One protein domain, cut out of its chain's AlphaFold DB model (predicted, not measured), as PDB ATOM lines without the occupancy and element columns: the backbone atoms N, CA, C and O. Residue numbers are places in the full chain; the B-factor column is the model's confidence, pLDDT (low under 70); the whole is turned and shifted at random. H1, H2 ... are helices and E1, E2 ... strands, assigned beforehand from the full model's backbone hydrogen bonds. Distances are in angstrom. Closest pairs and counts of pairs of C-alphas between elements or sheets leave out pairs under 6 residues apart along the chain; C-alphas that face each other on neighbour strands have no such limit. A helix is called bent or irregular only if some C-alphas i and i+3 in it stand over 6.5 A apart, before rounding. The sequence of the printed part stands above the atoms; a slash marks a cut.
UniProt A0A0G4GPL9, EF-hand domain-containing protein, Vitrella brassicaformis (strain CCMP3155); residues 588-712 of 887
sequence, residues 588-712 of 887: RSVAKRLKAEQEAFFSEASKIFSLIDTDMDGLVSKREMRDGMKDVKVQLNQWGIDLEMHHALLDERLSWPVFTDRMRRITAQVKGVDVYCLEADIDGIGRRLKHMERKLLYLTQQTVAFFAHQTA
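This is residues 588 to 712 of the 887 residues of the protein "EF-hand domain-containing protein" of Vitrella brassicaformis (strain CCMP3155) (UniProt A0A0G4GPL9). One very long helix, H4, sticks out with its residues 672 to 712 from a small compact head, and H1 leaves the same head as a shorter arm, with residues 588 to 597 standing free, so that H1 and H4 make an uneven V. The head holds the rest of H1, H2, H3, the start of H4 and a tiny antiparallel pair of strands, E1 and E2. The printed part has 125 residues, with four named helices and two named strands in the order H1 E1 H2 H3 E2 H4, and its class is mostly helix. It is extended, with a radius of gyration of the C-alphas of 26.1 A and spans of 93 by 35 by 20 A, the arm of H4 making the length.

Find C-alpha 588 at (442.552, 346.056, 408.807); from there H1 runs through residues 588 to 612, 36.0 A long. Next come E1, residues 619 to 621, 6.2 A, and H2, residues 624 to 638, 20.7 A. H2 is irregular: C-alphas 631 and 634 are 7.2 A apart. Then look for H3, residues 643 to 649, 10.7 A, and E2, residues 653 to 655, 6.8 A. H4 begins at C-alpha 656, at (454.093, 350.605, 381.627), and runs 82.1 A through residues 656 to 712, to C-alpha 712 at (417.530, 389.972, 443.704).

Look first at H1, which touches H2 with its residues 608 to 612 alone; the closest C-alphas, of Ile 612 and Gly 628, are 4.8 A apart. The two run opposite ways at a shallow tilt of 34 degrees, only just short of steep. With residues 602 to 609 alone H1 touches H4, opposite ways at a steep tilt of 40 degrees, and the closest C-alphas, of Ala 605 and Thr 660, are 6.9 A apart. E1 and E2 are antiparallel neighbours at 155 degrees; N 620 and O 654 are within hydrogen-bond range at 2.9 A, as are N 654 and O 620 at 2.9 A. H2 and H3 are close but not clearly touching, with the C-alphas of Lys 633 and Leu 643 the closest at 7.6 A. H3 touches residues 659 to 666 of H4 at a steep tilt of 53 degrees, closest at the C-alphas of Leu 649 and Arg 662, 7.0 A. H2 and H4 are apart. Every O i to N i+4 pair is within hydrogen-bond range in H1, against 52 of 53 in H4, 6 of 11 in H2 and 0 of 3 in H3, where 3 of 4 O i to N i+3 pairs are.

The C-alphas of Asp 615 and Ala 712 are the two farthest apart, 92.9 A. The printed part has no cut and no long link. Its mean pLDDT is 74.0; look for values under 70 at residues 639 to 652, 666 to 683 and 711 to 712.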
ATOM      1  N   ARG A 588     442.579 347.122 409.821       72.12
ATOM      2  CA  ARG A 588     442.552 346.056 408.807       72.12
ATOM      3  C   ARG A 588     441.474 346.282 407.755       72.12
ATOM      4  O   ARG A 588     441.680 345.890 406.607       72.12
ATOM      5  N   SER A 589     440.339 346.882 408.112       71.62
ATOM      6  CA  SER A 589     439.285 347.228 407.155       71.62
ATOM      7  C   SER A 589     439.749 348.337 406.202       71.62
ATOM      8  O   SER A 589     439.594 348.201 404.986       71.62
ATOM      9  N   VAL A 590     440.422 349.367 406.726       75.12
ATOM     10  CA  VAL A 590     441.000 350.474 405.951       75.12
ATOM     11  C   VAL A 590     442.137 349.972 405.064       75.12
ATOM     12  O   VAL A 590     442.120 350.211 403.858       75.12
ATOM     13  N   ALA A 591     443.073 349.184 405.602       73.25
ATOM     14  CA  ALA A 591     444.172 348.606 404.827       73.25
ATOM     15  C   ALA A 591     443.683 347.691 403.684       73.25
ATOM     16  O   ALA A 591     444.273 347.687 402.603       73.25
ATOM     17  N   LYS A 592     442.583 346.948 403.884       76.38
ATOM     18  CA  LYS A 592     441.932 346.169 402.815       76.38
ATOM     19  C   LYS A 592     441.306 347.062 401.743       76.38
ATOM     20  O   LYS A 592     441.493 346.773 400.565       76.38
ATOM     21  N   ARG A 593     440.607 348.140 402.123       73.75
ATOM     22  CA  ARG A 593     440.041 349.114 401.167       73.75
ATOM     23  C   ARG A 593     441.136 349.770 400.327       73.75
ATOM     24  O   ARG A 593     441.046 349.746 399.107       73.75
ATOM     25  N   LEU A 594     442.212 350.239 400.962       72.31
ATOM     26  CA  LEU A 594     443.355 350.848 400.275       72.31
ATOM     27  C   LEU A 594     444.040 349.887 399.288       72.31
ATOM     28  O   LEU A 594     444.450 350.322 398.214       72.31
ATOM     29  N   LYS A 595     444.138 348.589 399.611       75.88
ATOM     30  CA  LYS A 595     444.626 347.576 398.659       75.88
ATOM     31  C   LYS A 595     443.650 347.342 397.507       75.88
ATOM     32  O   LYS A 595     444.077 347.389 396.361       75.88
ATOM     33  N   ALA A 596     442.357 347.181 397.789       77.56
ATOM     34  CA  ALA A 596     441.338 346.999 396.753       77.56
ATOM     35  C   ALA A 596     441.252 348.203 395.791       77.56
ATOM     36  O   ALA A 596     441.135 348.010 394.584       77.56
ATOM     37  N   GLU A 597     441.380 349.438 396.292       76.38
ATOM     38  CA  GLU A 597     441.480 350.644 395.458       76.38
ATOM     39  C   GLU A 597     442.743 350.651 394.584       76.38
ATOM     40  O   GLU A 597     442.671 351.016 393.413       76.38
ATOM     41  N   GLN A 598     443.895 350.228 395.120       73.94
ATOM     42  CA  GLN A 598     445.135 350.123 394.341       73.94
ATOM     43  C   GLN A 598     445.045 349.031 393.268       73.94
ATOM     44  O   GLN A 598     445.431 349.271 392.126       73.94
ATOM     45  N   GLU A 599     444.505 347.859 393.597       77.06
ATOM     46  CA  GLU A 599     444.303 346.748 392.659       77.06
ATOM     47  C   GLU A 599     443.305 347.121 391.549       77.06
ATOM     48  O   GLU A 599     443.569 346.862 390.372       77.06
ATOM     49  N   ALA A 600     442.210 347.812 391.886       79.19
ATOM     50  CA  ALA A 600     441.264 348.356 390.910       79.19
ATOM     51  C   ALA A 600     441.915 349.413 389.998       79.19
ATOM     52  O   ALA A 600     441.753 349.353 388.777       79.19
ATOM     53  N   PHE A 601     442.702 350.334 390.565       80.88
ATOM     54  CA  PHE A 601     443.455 351.334 389.806       80.88
ATOM     55  C   PHE A 601     444.465 350.684 388.846       80.88
ATOM     56  O   PHE A 601     444.469 351.007 387.662       80.88
ATOM     57  N   PHE A 602     445.286 349.732 389.303       78.81
ATOM     58  CA  PHE A 602     446.244 349.046 388.427       78.81
ATOM     59  C   PHE A 602     445.549 348.217 387.335       78.81
ATOM     60  O   PHE A 602     446.016 348.205 386.197       78.81
ATOM     61  N   SER A 603     444.423 347.571 387.653       80.81
ATOM     62  CA  SER A 603     443.605 346.821 386.691       80.81
ATOM     63  C   SER A 603     443.069 347.715 385.567       80.81
ATOM     64  O   SER A 603     443.244 347.407 384.390       80.81
ATOM     65  N   GLU A 604     442.465 348.855 385.904       81.06
ATOM     66  CA  GLU A 604     441.889 349.766 384.908       81.06
ATOM     67  C   GLU A 604     442.967 350.558 384.152       81.06
ATOM     68  O   GLU A 604     442.888 350.681 382.932       81.06
ATOM     69  N   ALA A 605     444.031 351.007 384.829       82.19
ATOM     70  CA  ALA A 605     445.174 351.640 384.170       82.19
ATOM     71  C   ALA A 605     445.842 350.694 383.155       82.19
ATOM     72  O   ALA A 605     446.319 351.153 382.120       82.19
ATOM     73  N   SER A 606     445.833 349.379 383.416       85.25
ATOM     74  CA  SER A 606     446.323 348.351 382.486       85.25
ATOM     75  C   SER A 606     445.432 348.231 381.250       85.25
ATOM     76  O   SER A 606     445.944 348.228 380.129       85.25
ATOM     77  N   LYS A 607     444.098 348.254 381.422       84.50
ATOM     78  CA  LYS A 607     443.156 348.340 380.289       84.50
ATOM     79  C   LYS A 607     443.432 349.585 379.455       84.50
ATOM     80  O   LYS A 607     443.607 349.459 378.249       84.50
ATOM     81  N   ILE A 608     443.537 350.753 380.095       82.81
ATOM     82  CA  ILE A 608     443.846 352.028 379.436       82.81
ATOM     83  C   ILE A 608     445.156 351.932 378.643       82.81
ATOM     84  O   ILE A 608     445.173 352.277 377.466       82.81
ATOM     85  N   PHE A 609     446.233 351.416 379.242       83.25
ATOM     86  CA  PHE A 609     447.507 351.229 378.543       83.25
ATOM     87  C   PHE A 609     447.339 350.327 377.310       83.25
ATOM     88  O   PHE A 609     447.751 350.714 376.224       83.25
ATOM     89  N   SER A 610     446.640 349.192 377.443       82.44
ATOM     90  CA  SER A 610     446.364 348.253 376.338       82.44
ATOM     91  C   SER A 610     445.347 348.733 375.288       82.44
ATOM     92  O   SER A 610     445.184 348.079 374.261       82.44
ATOM     93  N   LEU A 611     444.636 349.836 375.548       82.12
ATOM     94  CA  LEU A 611     443.761 350.511 374.581       82.12
ATOM     95  C   LEU A 611     444.505 351.599 373.794       82.12
ATOM     96  O   LEU A 611     444.039 351.995 372.729       82.12
ATOM     97  N   ILE A 612     445.633 352.087 374.320       83.06
ATOM     98  CA  ILE A 612     446.458 353.123 373.692       83.06
ATOM     99  C   ILE A 612     447.643 352.489 372.945       83.06
ATOM    100  O   ILE A 612     447.899 352.867 371.806       83.06
ATOM    101  N   ASP A 613     448.337 351.517 373.547       84.31
ATOM    102  CA  ASP A 613     449.374 350.691 372.905       84.31
ATOM    103  C   ASP A 613     448.742 349.880 371.758       84.31
ATOM    104  O   ASP A 613     448.085 348.858 371.972       84.31
ATOM    105  N   THR A 614     448.859 350.406 370.534       80.69
ATOM    106  CA  THR A 614     448.087 349.941 369.372       80.69
ATOM    107  C   THR A 614     448.917 349.013 368.487       80.69
ATOM    108  O   THR A 614     448.357 348.143 367.811       80.69
ATOM    109  N   ASP A 615     450.248 349.166 368.485       82.94
ATOM    110  CA  ASP A 615     451.161 348.242 367.800       82.94
ATOM    111  C   ASP A 615     451.638 347.060 368.677       82.94
ATOM    112  O   ASP A 615     452.087 346.045 368.131       82.94
ATOM    113  N   MET A 616     451.393 347.121 369.994       80.75
ATOM    114  CA  MET A 616     451.779 346.137 371.016       80.75
ATOM    115  C   MET A 616     453.298 345.995 371.208       80.75
ATOM    116  O   MET A 616     453.767 344.904 371.556       80.75
ATOM    117  N   ASP A 617     454.086 347.060 371.001       84.75
ATOM    118  CA  ASP A 617     455.518 347.058 371.340       84.75
ATOM    119  C   ASP A 617     455.816 347.253 372.842       84.75
ATOM    120  O   ASP A 617     456.952 347.043 373.281       84.75
ATOM    121  N   GLY A 618     454.787 347.536 373.653       79.38
ATOM    122  CA  GLY A 618     454.887 347.686 375.108       79.38
ATOM    123  C   GLY A 618     455.283 349.092 375.562       79.38
ATOM    124  O   GLY A 618     455.568 349.297 376.752       79.38
ATOM    125  N   LEU A 619     455.319 350.059 374.639       83.69
ATOM    126  CA  LEU A 619     455.583 351.472 374.887       83.69
ATOM    127  C   LEU A 619     454.502 352.321 374.212       83.69
ATOM    128  O   LEU A 619     454.328 352.278 373.002       83.69
ATOM    129  N   VAL A 620     453.852 353.209 374.959       82.00
ATOM    130  CA  VAL A 620     452.927 354.175 374.357       82.00
ATOM    131  C   VAL A 620     453.721 355.316 373.721       82.00
ATOM    132  O   VAL A 620     454.413 356.062 374.423       82.00
ATOM    133  N   SER A 621     453.622 355.483 372.398       81.00
ATOM    134  CA  SER A 621     454.240 356.611 371.688       81.00
ATOM    135  C   SER A 621     453.400 357.893 371.740       81.00
ATOM    136  O   SER A 621     452.180 357.874 371.903       81.00
ATOM    137  N   LYS A 622     454.034 359.043 371.481       78.12
ATOM    138  CA  LYS A 622     453.365 360.361 371.394       78.12
ATOM    139  C   LYS A 622     452.293 360.485 370.287       78.12
ATOM    140  O   LYS A 622     451.563 361.479 370.263       78.12
ATOM    141  N   ARG A 623     452.202 359.519 369.360       75.88
ATOM    142  CA  ARG A 623     451.118 359.426 368.360       75.88
ATOM    143  C   ARG A 623     449.947 358.609 368.892       75.88
ATOM    144  O   ARG A 623     448.842 359.129 368.951       75.88
ATOM    145  N   GLU A 624     450.208 357.402 369.371       80.62
ATOM    146  CA  GLU A 624     449.199 356.548 370.010       80.62
ATOM    147  C   GLU A 624     448.533 357.250 371.192       80.62
ATOM    148  O   GLU A 624     447.310 357.342 371.242       80.62
ATOM    149  N   MET A 625     449.328 357.889 372.058       75.81
ATOM    150  CA  MET A 625     448.834 358.723 373.154       75.81
ATOM    151  C   MET A 625     447.903 359.841 372.674       75.81
ATOM    152  O   MET A 625     447.020 360.237 373.413       75.81
ATOM    153  N   ARG A 626     448.072 360.383 371.461       75.56
ATOM    154  CA  ARG A 626     447.195 361.440 370.921       75.56
ATOM    155  C   ARG A 626     445.890 360.880 370.368       75.56
ATOM    156  O   ARG A 626     444.849 361.525 370.502       75.56
ATOM    157  N   ASP A 627     445.958 359.742 369.690       77.56
ATOM    158  CA  ASP A 627     444.809 359.179 368.991       77.56
ATOM    159  C   ASP A 627     443.936 358.340 369.933       77.56
ATOM    160  O   ASP A 627     442.742 358.625 370.031       77.56
ATOM    161  N   GLY A 628     444.530 357.458 370.744       75.81
ATOM    162  CA  GLY A 628     443.829 356.684 371.775       75.81
ATOM    163  C   GLY A 628     443.230 357.532 372.906       75.81
ATOM    164  O   GLY A 628     442.243 357.128 373.518       75.81
ATOM    165  N   MET A 629     443.727 358.757 373.147       72.00
ATOM    166  CA  MET A 629     443.115 359.668 374.134       72.00
ATOM    167  C   MET A 629     441.648 359.980 373.827       72.00
ATOM    168  O   MET A 629     440.887 360.294 374.736       72.00
ATOM    169  N   LYS A 630     441.242 359.925 372.551       74.50
ATOM    170  CA  LYS A 630     439.859 360.197 372.130       74.50
ATOM    171  C   LYS A 630     438.910 359.110 372.630       74.50
ATOM    172  O   LYS A 630     437.838 359.433 373.134       74.50
ATOM    173  N   ASP A 631     439.345 357.857 372.539       76.06
ATOM    174  CA  ASP A 631     438.565 356.679 372.920       76.06
ATOM    175  C   ASP A 631     438.558 356.489 374.446       76.06
ATOM    176  O   ASP A 631     437.526 356.186 375.045       76.06
ATOM    177  N   VAL A 632     439.692 356.772 375.096       75.25
ATOM    178  CA  VAL A 632     439.864 356.657 376.554       75.25
ATOM    179  C   VAL A 632     439.306 357.872 377.323       75.25
ATOM    180  O   VAL A 632     439.052 357.773 378.525       75.25
ATOM    181  N   LYS A 633     439.030 359.012 376.665       74.62
ATOM    182  CA  LYS A 633     438.556 360.267 377.298       74.62
ATOM    183  C   LYS A 633     437.448 360.068 378.340       74.62
ATOM    184  O   LYS A 633     437.475 360.692 379.394       74.62
ATOM    185  N   VAL A 634     436.480 359.189 378.076       75.12
ATOM    186  CA  VAL A 634     435.367 358.927 379.008       75.12
ATOM    187  C   VAL A 634     435.849 358.268 380.309       75.12
ATOM    188  O   VAL A 634     435.377 358.631 381.384       75.12
ATOM    189  N   GLN A 635     436.817 357.348 380.233       71.88
ATOM    190  CA  GLN A 635     437.407 356.670 381.394       71.88
ATOM    191  C   GLN A 635     438.299 357.625 382.206       71.88
ATOM    192  O   GLN A 635     438.240 357.628 383.433       71.88
ATOM    193  N   LEU A 636     439.070 358.489 381.535       70.62
ATOM    194  CA  LEU A 636     439.914 359.504 382.185       70.62
ATOM    195  C   LEU A 636     439.079 360.570 382.912       70.62
ATOM    196  O   LEU A 636     439.360 360.884 384.071       70.62
ATOM    197  N   ASN A 637     437.990 361.036 382.294       71.31
ATOM    198  CA  ASN A 637     437.035 361.940 382.936       71.31
ATOM    199  C   ASN A 637     436.329 361.286 384.143       71.31
ATOM    200  O   ASN A 637     436.118 361.956 385.152       71.31
ATOM    201  N   GLN A 638     436.006 359.984 384.096       70.50
ATOM    202  CA  GLN A 638     435.481 359.242 385.260       70.50
ATOM    203  C   GLN A 638     436.489 359.136 386.418       70.50
ATOM    204  O   GLN A 638     436.096 358.858 387.549       70.50
ATOM    205  N   TRP A 639     437.775 359.363 386.152       67.38
ATOM    206  CA  TRP A 639     438.855 359.410 387.141       67.38
ATOM    207  C   TRP A 639     439.217 360.838 387.577       67.38
ATOM    208  O   TRP A 639     440.212 361.035 388.274       67.38
ATOM    209  N   GLY A 640     438.427 361.836 387.164       64.25
ATOM    210  CA  GLY A 640     438.660 363.250 387.460       64.25
ATOM    211  C   GLY A 640     439.887 363.845 386.760       64.25
ATOM    212  O   GLY A 640     440.306 364.948 387.104       64.25
ATOM    213  N   ILE A 641     440.479 363.143 385.785       67.75
ATOM    214  CA  ILE A 641     441.620 363.656 385.027       67.75
ATOM    215  C   ILE A 641     441.101 364.430 383.816       67.75
ATOM    216  O   ILE A 641     440.724 363.831 382.812       67.75
ATOM    217  N   ASP A 642     441.113 365.760 383.896       62.66
ATOM    218  CA  ASP A 642     440.738 366.602 382.758       62.66
ATOM    219  C   ASP A 642     441.818 366.609 381.659       62.66
ATOM    220  O   ASP A 642     443.014 366.398 381.909       62.66
ATOM    221  N   LEU A 643     441.387 366.863 380.424       54.97
ATOM    222  CA  LEU A 643     442.166 366.683 379.200       54.97
ATOM    223  C   LEU A 643     443.392 367.602 379.123       54.97
ATOM    224  O   LEU A 643     444.408 367.231 378.537       54.97
ATOM    225  N   GLU A 644     443.318 368.787 379.730       55.31
ATOM    226  CA  GLU A 644     444.427 369.749 379.779       55.31
ATOM    227  C   GLU A 644     445.591 369.240 380.650       55.31
ATOM    228  O   GLU A 644     446.762 369.470 380.339       55.31
ATOM    229  N   MET A 645     445.295 368.442 381.683       53.31
ATOM    230  CA  MET A 645     446.301 367.839 382.567       53.31
ATOM    231  C   MET A 645     447.170 366.797 381.834       53.31
ATOM    232  O   MET A 645     448.288 366.486 382.253       53.31
ATOM    233  N   HIS A 646     446.683 366.254 380.712       59.31
ATOM    234  CA  HIS A 646     447.349 365.178 379.973       59.31
ATOM    235  C   HIS A 646     448.664 365.606 379.299       59.31
ATOM    236  O   HIS A 646     449.447 364.746 378.898       59.31
ATOM    237  N   HIS A 647     448.966 366.906 379.201       60.09
ATOM    238  CA  HIS A 647     450.239 367.371 378.638       60.09
ATOM    239  C   HIS A 647     451.471 366.833 379.396       60.09
ATOM    240  O   HIS A 647     452.516 366.621 378.778       60.09
ATOM    241  N   ALA A 648     451.337 366.499 380.687       55.62
ATOM    242  CA  ALA A 648     452.381 365.852 381.493       55.62
ATOM    243  C   ALA A 648     452.667 364.373 381.120       55.62
ATOM    244  O   ALA A 648     453.653 363.790 381.581       55.62
ATOM    245  N   LEU A 649     451.831 363.754 380.277       58.12
ATOM    246  CA  LEU A 649     451.993 362.383 379.771       58.12
ATOM    247  C   LEU A 649     452.657 362.325 378.376       58.12
ATOM    248  O   LEU A 649     452.865 361.235 377.854       58.12
ATOM    249  N   LEU A 650     452.999 363.465 377.760       59.75
ATOM    250  CA  LEU A 650     453.413 363.558 376.346       59.75
ATOM    251  C   LEU A 650     454.937 363.529 376.100       59.75
ATOM    252  O   LEU A 650     455.450 364.324 375.302       59.75
ATOM    253  N   ASP A 651     455.657 362.596 376.722       58.41
ATOM    254  CA  ASP A 651     457.032 362.255 376.309       58.41
ATOM    255  C   ASP A 651     457.045 361.335 375.071       58.41
ATOM    256  O   ASP A 651     455.998 360.911 374.583       58.41
ATOM    257  N   GLU A 652     458.221 361.089 374.481       61.91
ATOM    258  CA  GLU A 652     458.311 360.454 373.153       61.91
ATOM    259  C   GLU A 652     457.824 358.993 373.134       61.91
ATOM    260  O   GLU A 652     457.104 358.609 372.205       61.91
ATOM    261  N   ARG A 653     458.176 358.212 374.168       70.56
ATOM    262  CA  ARG A 653     457.713 356.836 374.428       70.56
ATOM    263  C   ARG A 653     457.639 356.565 375.936       70.56
ATOM    264  O   ARG A 653     458.615 356.818 376.640       70.56
ATOM    265  N   LEU A 654     456.519 356.026 376.431       77.88
ATOM    266  CA  LEU A 654     456.324 355.667 377.845       77.88
ATOM    267  C   LEU A 654     456.127 354.158 378.017       77.88
ATOM    268  O   LEU A 654     455.189 353.587 377.471       77.88
ATOM    269  N   SER A 655     456.957 353.526 378.847       82.81
ATOM    270  CA  SER A 655     456.747 352.143 379.291       82.81
ATOM    271  C   SER A 655     455.721 352.058 380.427       82.81
ATOM    272  O   SER A 655     455.523 353.019 381.177       82.81
ATOM    273  N   TRP A 656     455.105 350.885 380.595       82.31
ATOM    274  CA  TRP A 656     454.093 350.605 381.627       82.31
ATOM    275  C   TRP A 656     454.427 351.118 383.054       82.31
ATOM    276  O   TRP A 656     453.561 351.760 383.661       82.31
ATOM    277  N   PRO A 657     455.654 350.954 383.603       79.56
ATOM    278  CA  PRO A 657     456.001 351.500 384.924       79.56
ATOM    279  C   PRO A 657     456.006 353.037 384.984       79.56
ATOM    280  O   PRO A 657     455.633 353.619 385.998       79.56
ATOM    281  N   VAL A 658     456.402 353.711 383.897       81.62
ATOM    282  CA  VAL A 658     456.440 355.184 383.827       81.62
ATOM    283  C   VAL A 658     455.038 355.749 383.599       81.62
ATOM    284  O   VAL A 658     454.675 356.768 384.187       81.62
ATOM    285  N   PHE A 659     454.230 355.068 382.784       80.81
ATOM    286  CA  PHE A 659     452.826 355.406 382.568       80.81
ATOM    287  C   PHE A 659     452.013 355.307 383.868       80.81
ATOM    288  O   PHE A 659     451.333 356.263 384.241       80.81
ATOM    289  N   THR A 660     452.130 354.190 384.595       79.00
ATOM    290  CA  THR A 660     451.408 353.995 385.864       79.00
ATOM    291  C   THR A 660     451.818 354.986 386.943       79.00
ATOM    292  O   THR A 660     450.938 355.528 387.608       79.00
ATOM    293  N   ASP A 661     453.110 355.287 387.095       75.62
ATOM    294  CA  ASP A 661     453.562 356.284 388.072       75.62
ATOM    295  C   ASP A 661     453.035 357.694 387.747       75.62
ATOM    296  O   ASP A 661     452.549 358.392 388.638       75.62
ATOM    297  N   ARG A 662     453.021 358.108 386.470       75.31
ATOM    298  CA  ARG A 662     452.446 359.413 386.084       75.31
ATOM    299  C   ARG A 662     450.932 359.467 386.267       75.31
ATOM    300  O   ARG A 662     450.442 360.426 386.861       75.31
ATOM    301  N   MET A 663     450.204 358.431 385.851       75.25
ATOM    302  CA  MET A 663     448.766 358.302 386.123       75.25
ATOM    303  C   MET A 663     448.464 358.359 387.626       75.25
ATOM    304  O   MET A 663     447.497 359.002 388.036       75.25
ATOM    305  N   ARG A 664     449.312 357.741 388.461       72.75
ATOM    306  CA  ARG A 664     449.192 357.759 389.925       72.75
ATOM    307  C   ARG A 664     449.458 359.144 390.514       72.75
ATOM    308  O   ARG A 664     448.718 359.561 391.395       72.75
ATOM    309  N   ARG A 665     450.466 359.878 390.028       71.38
ATOM    310  CA  ARG A 665     450.737 361.267 390.453       71.38
ATOM    311  C   ARG A 665     449.588 362.207 390.093       71.38
ATOM    312  O   ARG A 665     449.165 362.984 390.939       71.38
ATOM    313  N   ILE A 666     449.061 362.098 388.874       68.94
ATOM    314  CA  ILE A 666     447.976 362.958 388.386       68.94
ATOM    315  C   ILE A 666     446.681 362.690 389.172       68.94
ATOM    316  O   ILE A 666     446.093 363.617 389.724       68.94
ATOM    317  N   THR A 667     446.277 361.423 389.325       66.19
ATOM    318  CA  THR A 667     445.112 361.062 390.162       66.19
ATOM    319  C   THR A 667     445.312 361.387 391.646       66.19
ATOM    320  O   THR A 667     444.347 361.743 392.319       66.19
ATOM    321  N   ALA A 668     446.544 361.336 392.167       64.56
ATOM    322  CA  ALA A 668     446.852 361.781 393.527       64.56
ATOM    323  C   ALA A 668     446.753 363.307 393.698       64.56
ATOM    324  O   ALA A 668     446.355 363.756 394.768       64.56
ATOM    325  N   GLN A 669     447.058 364.106 392.669       60.19
ATOM    326  CA  GLN A 669     446.805 365.553 392.693       60.19
ATOM    327  C   GLN A 669     445.301 365.856 392.677       60.19
ATOM    328  O   GLN A 669     444.852 366.661 393.486       60.19
ATOM    329  N   VAL A 670     444.518 365.162 391.841       57.72
ATOM    330  CA  VAL A 670     443.046 365.293 391.800       57.72
ATOM    331  C   VAL A 670     442.425 364.928 393.156       57.72
ATOM    332  O   VAL A 670     441.802 365.780 393.787       57.72
ATOM    333  N   LYS A 671     442.698 363.722 393.681       57.91
ATOM    334  CA  LYS A 671     442.245 363.314 395.028       57.91
ATOM    335  C   LYS A 671     442.795 364.224 396.138       57.91
ATOM    336  O   LYS A 671     442.163 364.373 397.179       57.91
ATOM    337  N   GLY A 672     443.965 364.833 395.940       53.34
ATOM    338  CA  GLY A 672     444.550 365.809 396.860       53.34
ATOM    339  C   GLY A 672     443.748 367.110 396.941       53.34
ATOM    340  O   GLY A 672     443.601 367.651 398.034       53.34
ATOM    341  N   VAL A 673     443.176 367.573 395.823       55.03
ATOM    342  CA  VAL A 673     442.240 368.710 395.802       55.03
ATOM    343  C   VAL A 673     440.941 368.351 396.525       55.03
ATOM    344  O   VAL A 673     440.514 369.124 397.377       55.03
ATOM    345  N   ASP A 674     440.370 367.163 396.285       50.94
ATOM    346  CA  ASP A 674     439.171 366.699 397.007       50.94
ATOM    347  C   ASP A 674     439.394 366.658 398.530       50.94
ATOM    348  O   ASP A 674     438.540 367.100 399.301       50.94
ATOM    349  N   VAL A 675     440.563 366.180 398.978       54.25
ATOM    350  CA  VAL A 675     440.956 366.188 400.399       54.25
ATOM    351  C   VAL A 675     441.103 367.615 400.934       54.25
ATOM    352  O   VAL A 675     440.623 367.888 402.031       54.25
ATOM    353  N   TYR A 676     441.686 368.541 400.168       47.28
ATOM    354  CA  TYR A 676     441.814 369.950 400.567       47.28
ATOM    355  C   TYR A 676     440.450 370.656 400.669       47.28
ATOM    356  O   TYR A 676     440.224 371.465 401.570       47.28
ATOM    357  N   CYS A 677     439.515 370.331 399.770       58.78
ATOM    358  CA  CYS A 677     438.130 370.790 399.839       58.78
ATOM    359  C   CYS A 677     437.414 370.218 401.071       58.78
ATOM    360  O   CYS A 677     436.759 370.970 401.791       58.78
ATOM    361  N   LEU A 678     437.593 368.924 401.362       54.66
ATOM    362  CA  LEU A 678     437.033 368.277 402.549       54.66
ATOM    363  C   LEU A 678     437.592 368.881 403.848       54.66
ATOM    364  O   LEU A 678     436.835 369.130 404.785       54.66
ATOM    365  N   GLU A 679     438.895 369.167 403.901       55.09
ATOM    366  CA  GLU A 679     439.549 369.835 405.030       55.09
ATOM    367  C   GLU A 679     438.995 371.256 405.224       55.09
ATOM    368  O   GLU A 679     438.604 371.617 406.335       55.09
ATOM    369  N   ALA A 680     438.834 372.032 404.145       61.88
ATOM    370  CA  ALA A 680     438.219 373.360 404.194       61.88
ATOM    371  C   ALA A 680     436.750 373.336 404.669       61.88
ATOM    372  O   ALA A 680     436.329 374.245 405.399       61.88
ATOM    373  N   ASP A 681     435.984 372.301 404.307       67.12
ATOM    374  CA  ASP A 681     434.598 372.100 404.748       67.12
ATOM    375  C   ASP A 681     434.509 371.670 406.220       67.12
ATOM    376  O   ASP A 681     433.692 372.214 406.971       67.12
ATOM    377  N   ILE A 682     435.392 370.769 406.670       66.81
ATOM    378  CA  ILE A 682     435.556 370.390 408.086       66.81
ATOM    379  C   ILE A 682     435.895 371.629 408.918       66.81
ATOM    380  O   ILE A 682     435.263 371.886 409.944       66.81
ATOM    381  N   ASP A 683     436.810 372.465 408.438       66.06
ATOM    382  CA  ASP A 683     437.181 373.720 409.084       66.06
ATOM    383  C   ASP A 683     436.022 374.743 409.028       66.06
ATOM    384  O   ASP A 683     435.791 375.537 409.946       66.06
ATOM    385  N   GLY A 684     435.198 374.701 407.974       79.88
ATOM    386  CA  GLY A 684     433.919 375.411 407.875       79.88
ATOM    387  C   GLY A 684     432.879 374.938 408.901       79.88
ATOM    388  O   GLY A 684     432.134 375.751 409.455       79.88
ATOM    389  N   ILE A 685     432.818 373.640 409.201       81.19
ATOM    390  CA  ILE A 685     431.982 373.061 410.267       81.19
ATOM    391  C   ILE A 685     432.533 373.455 411.645       81.19
ATOM    392  O   ILE A 685     431.771 373.935 412.482       81.19
ATOM    393  N   GLY A 686     433.848 373.373 411.868       75.81
ATOM    394  CA  GLY A 686     434.499 373.789 413.116       75.81
ATOM    395  C   GLY A 686     434.285 375.273 413.444       75.81
ATOM    396  O   GLY A 686     433.990 375.629 414.588       75.81
ATOM    397  N   ARG A 687     434.335 376.148 412.430       82.81
ATOM    398  CA  ARG A 687     433.983 377.576 412.555       82.81
ATOM    399  C   ARG A 687     432.502 377.786 412.900       82.81
ATOM    400  O   ARG A 687     432.201 378.639 413.738       82.81
ATOM    401  N   ARG A 688     431.589 376.987 412.328       87.50
ATOM    402  CA  ARG A 688     430.150 376.993 412.665       87.50
ATOM    403  C   ARG A 688     429.891 376.501 414.099       87.50
ATOM    404  O   ARG A 688     429.171 377.180 414.831       87.50
ATOM    405  N   LEU A 689     430.549 375.427 414.550       82.50
ATOM    406  CA  LEU A 689     430.476 374.943 415.939       82.50
ATOM    407  C   LEU A 689     430.934 376.017 416.935       82.50
ATOM    408  O   LEU A 689     430.169 376.388 417.821       82.50
ATOM    409  N   LYS A 690     432.118 376.612 416.729       84.12
ATOM    410  CA  LYS A 690     432.641 377.710 417.570       84.12
ATOM    411  C   LYS A 690     431.778 378.979 417.528       84.12
ATOM    412  O   LYS A 690     431.966 379.882 418.344       84.12
ATOM    413  N   HIS A 691     430.861 379.122 416.570       89.81
ATOM    414  CA  HIS A 691     429.862 380.197 416.558       89.81
ATOM    415  C   HIS A 691     428.606 379.817 417.361       89.81
ATOM    416  O   HIS A 691     428.109 380.641 418.129       89.81
ATOM    417  N   MET A 692     428.135 378.570 417.249       84.81
ATOM    418  CA  MET A 692     427.048 378.031 418.081       84.81
ATOM    419  C   MET A 692     427.422 377.990 419.566       84.81
ATOM    420  O   MET A 692     426.633 378.432 420.391       84.81
ATOM    421  N   GLU A 693     428.633 377.550 419.901       90.00
ATOM    422  CA  GLU A 693     429.185 377.526 421.262       90.00
ATOM    423  C   GLU A 693     429.144 378.916 421.916       90.00
ATOM    424  O   GLU A 693     428.603 379.080 423.007       90.00
ATOM    425  N   ARG A 694     429.627 379.952 421.215       91.06
ATOM    426  CA  ARG A 694     429.582 381.341 421.705       91.06
ATOM    427  C   ARG A 694     428.156 381.888 421.826       91.06
ATOM    428  O   ARG A 694     427.887 382.641 422.757       91.06
ATOM    429  N   LYS A 695     427.233 381.492 420.939       90.81
ATOM    430  CA  LYS A 695     425.800 381.815 421.078       90.81
ATOM    431  C   LYS A 695     425.169 381.119 422.286       90.81
ATOM    432  O   LYS A 695     424.411 381.761 423.006       90.81
ATOM    433  N   LEU A 696     425.504 379.855 422.541       87.62
ATOM    434  CA  LEU A 696     425.047 379.116 423.719       87.62
ATOM    435  C   LEU A 696     425.590 379.735 425.011       87.62
ATOM    436  O   LEU A 696     424.798 379.966 425.916       87.62
ATOM    437  N   LEU A 697     426.879 380.097 425.073       87.38
ATOM    438  CA  LEU A 697     427.455 380.821 426.217       87.38
ATOM    439  C   LEU A 697     426.757 382.164 426.470       87.38
ATOM    440  O   LEU A 697     426.486 382.516 427.614       87.38
ATOM    441  N   TYR A 698     426.451 382.919 425.412       88.50
ATOM    442  CA  TYR A 698     425.736 384.188 425.539       88.50
ATOM    443  C   TYR A 698     424.304 383.989 426.062       88.50
ATOM    444  O   TYR A 698     423.865 384.715 426.953       88.50
ATOM    445  N   LEU A 699     423.590 382.975 425.561       88.56
ATOM    446  CA  LEU A 699     422.237 382.640 426.008       88.56
ATOM    447  C   LEU A 699     422.210 382.113 427.450       88.56
ATOM    448  O   LEU A 699     421.336 382.516 428.213       88.56
ATOM    449  N   THR A 700     423.167 381.275 427.866       82.25
ATOM    450  CA  THR A 700     423.266 380.845 429.273       82.25
ATOM    451  C   THR A 700     423.646 382.006 430.187       82.25
ATOM    452  O   THR A 700     423.085 382.134 431.272       82.25
ATOM    453  N   GLN A 701     424.521 382.915 429.750       88.38
ATOM    454  CA  GLN A 701     424.840 384.122 430.514       88.38
ATOM    455  C   GLN A 701     423.628 385.064 430.642       88.38
ATOM    456  O   GLN A 701     423.397 385.606 431.724       88.38
ATOM    457  N   GLN A 702     422.809 385.213 429.590       86.19
ATOM    458  CA  GLN A 702     421.539 385.947 429.656       86.19
ATOM    459  C   GLN A 702     420.533 385.294 430.614       86.19
ATOM    460  O   GLN A 702     419.945 386.000 431.434       86.19
ATOM    461  N   THR A 703     420.329 383.971 430.560       79.44
ATOM    462  CA  THR A 703     419.370 383.302 431.457       79.44
ATOM    463  C   THR A 703     419.828 383.334 432.913       79.44
ATOM    464  O   THR A 703     419.016 383.629 433.788       79.44
ATOM    465  N   VAL A 704     421.122 383.139 433.190       82.12
ATOM    466  CA  VAL A 704     421.687 383.295 434.543       82.12
ATOM    467  C   VAL A 704     421.497 384.726 435.059       82.12
ATOM    468  O   VAL A 704     421.056 384.901 436.194       82.12
ATOM    469  N   ALA A 705     421.740 385.751 434.234       78.25
ATOM    470  CA  ALA A 705     421.494 387.144 434.613       78.25
ATOM    471  C   ALA A 705     420.002 387.434 434.877       78.25
ATOM    472  O   ALA A 705     419.667 388.119 435.843       78.25
ATOM    473  N   PHE A 706     419.097 386.872 434.069       81.06
ATOM    474  CA  PHE A 706     417.648 386.997 434.248       81.06
ATOM    475  C   PHE A 706     417.168 386.358 435.562       81.06
ATOM    476  O   PHE A 706     416.448 386.998 436.332       81.06
ATOM    477  N   PHE A 707     417.607 385.133 435.868       75.12
ATOM    478  CA  PHE A 707     417.271 384.472 437.134       75.12
ATOM    479  C   PHE A 707     417.892 385.180 438.345       75.12
ATOM    480  O   PHE A 707     417.208 385.354 439.353       75.12
ATOM    481  N   ALA A 708     419.133 385.669 438.238       72.06
ATOM    482  CA  ALA A 708     419.769 386.480 439.280       72.06
ATOM    483  C   ALA A 708     419.012 387.796 439.544       72.06
ATOM    484  O   ALA A 708     418.887 388.224 440.691       72.06
ATOM    485  N   HIS A 709     418.447 388.424 438.507       73.62
ATOM    486  CA  HIS A 709     417.606 389.608 438.676       73.62
ATOM    487  C   HIS A 709     416.273 389.277 439.374       73.62
ATOM    488  O   HIS A 709     415.826 390.040 440.231       73.62
ATOM    489  N   GLN A 710     415.652 388.125 439.081       71.69
ATOM    490  CA  GLN A 710     414.441 387.689 439.794       71.69
ATOM    491  C   GLN A 710     414.700 387.374 441.277       71.69
ATOM    492  O   GLN A 710     413.896 387.762 442.128       71.69
ATOM    493  N   THR A 711     415.810 386.712 441.620       62.56
ATOM    494  CA  THR A 711     416.150 386.442 443.030       62.56
ATOM    495  C   THR A 711     416.530 387.721 443.777       62.56
ATOM    496  O   THR A 711     416.074 387.921 444.903       62.56
ATOM    497  N   ALA A 712     417.253 388.649 443.140       61.75
ATOM    498  CA  ALA A 712     417.530 389.972 443.704       61.75
ATOM    499  C   ALA A 712     416.256 390.813 443.924       61.75
ATOM    500  O   ALA A 712     416.175 391.558 444.901       61.75
TER     501      ALA A 712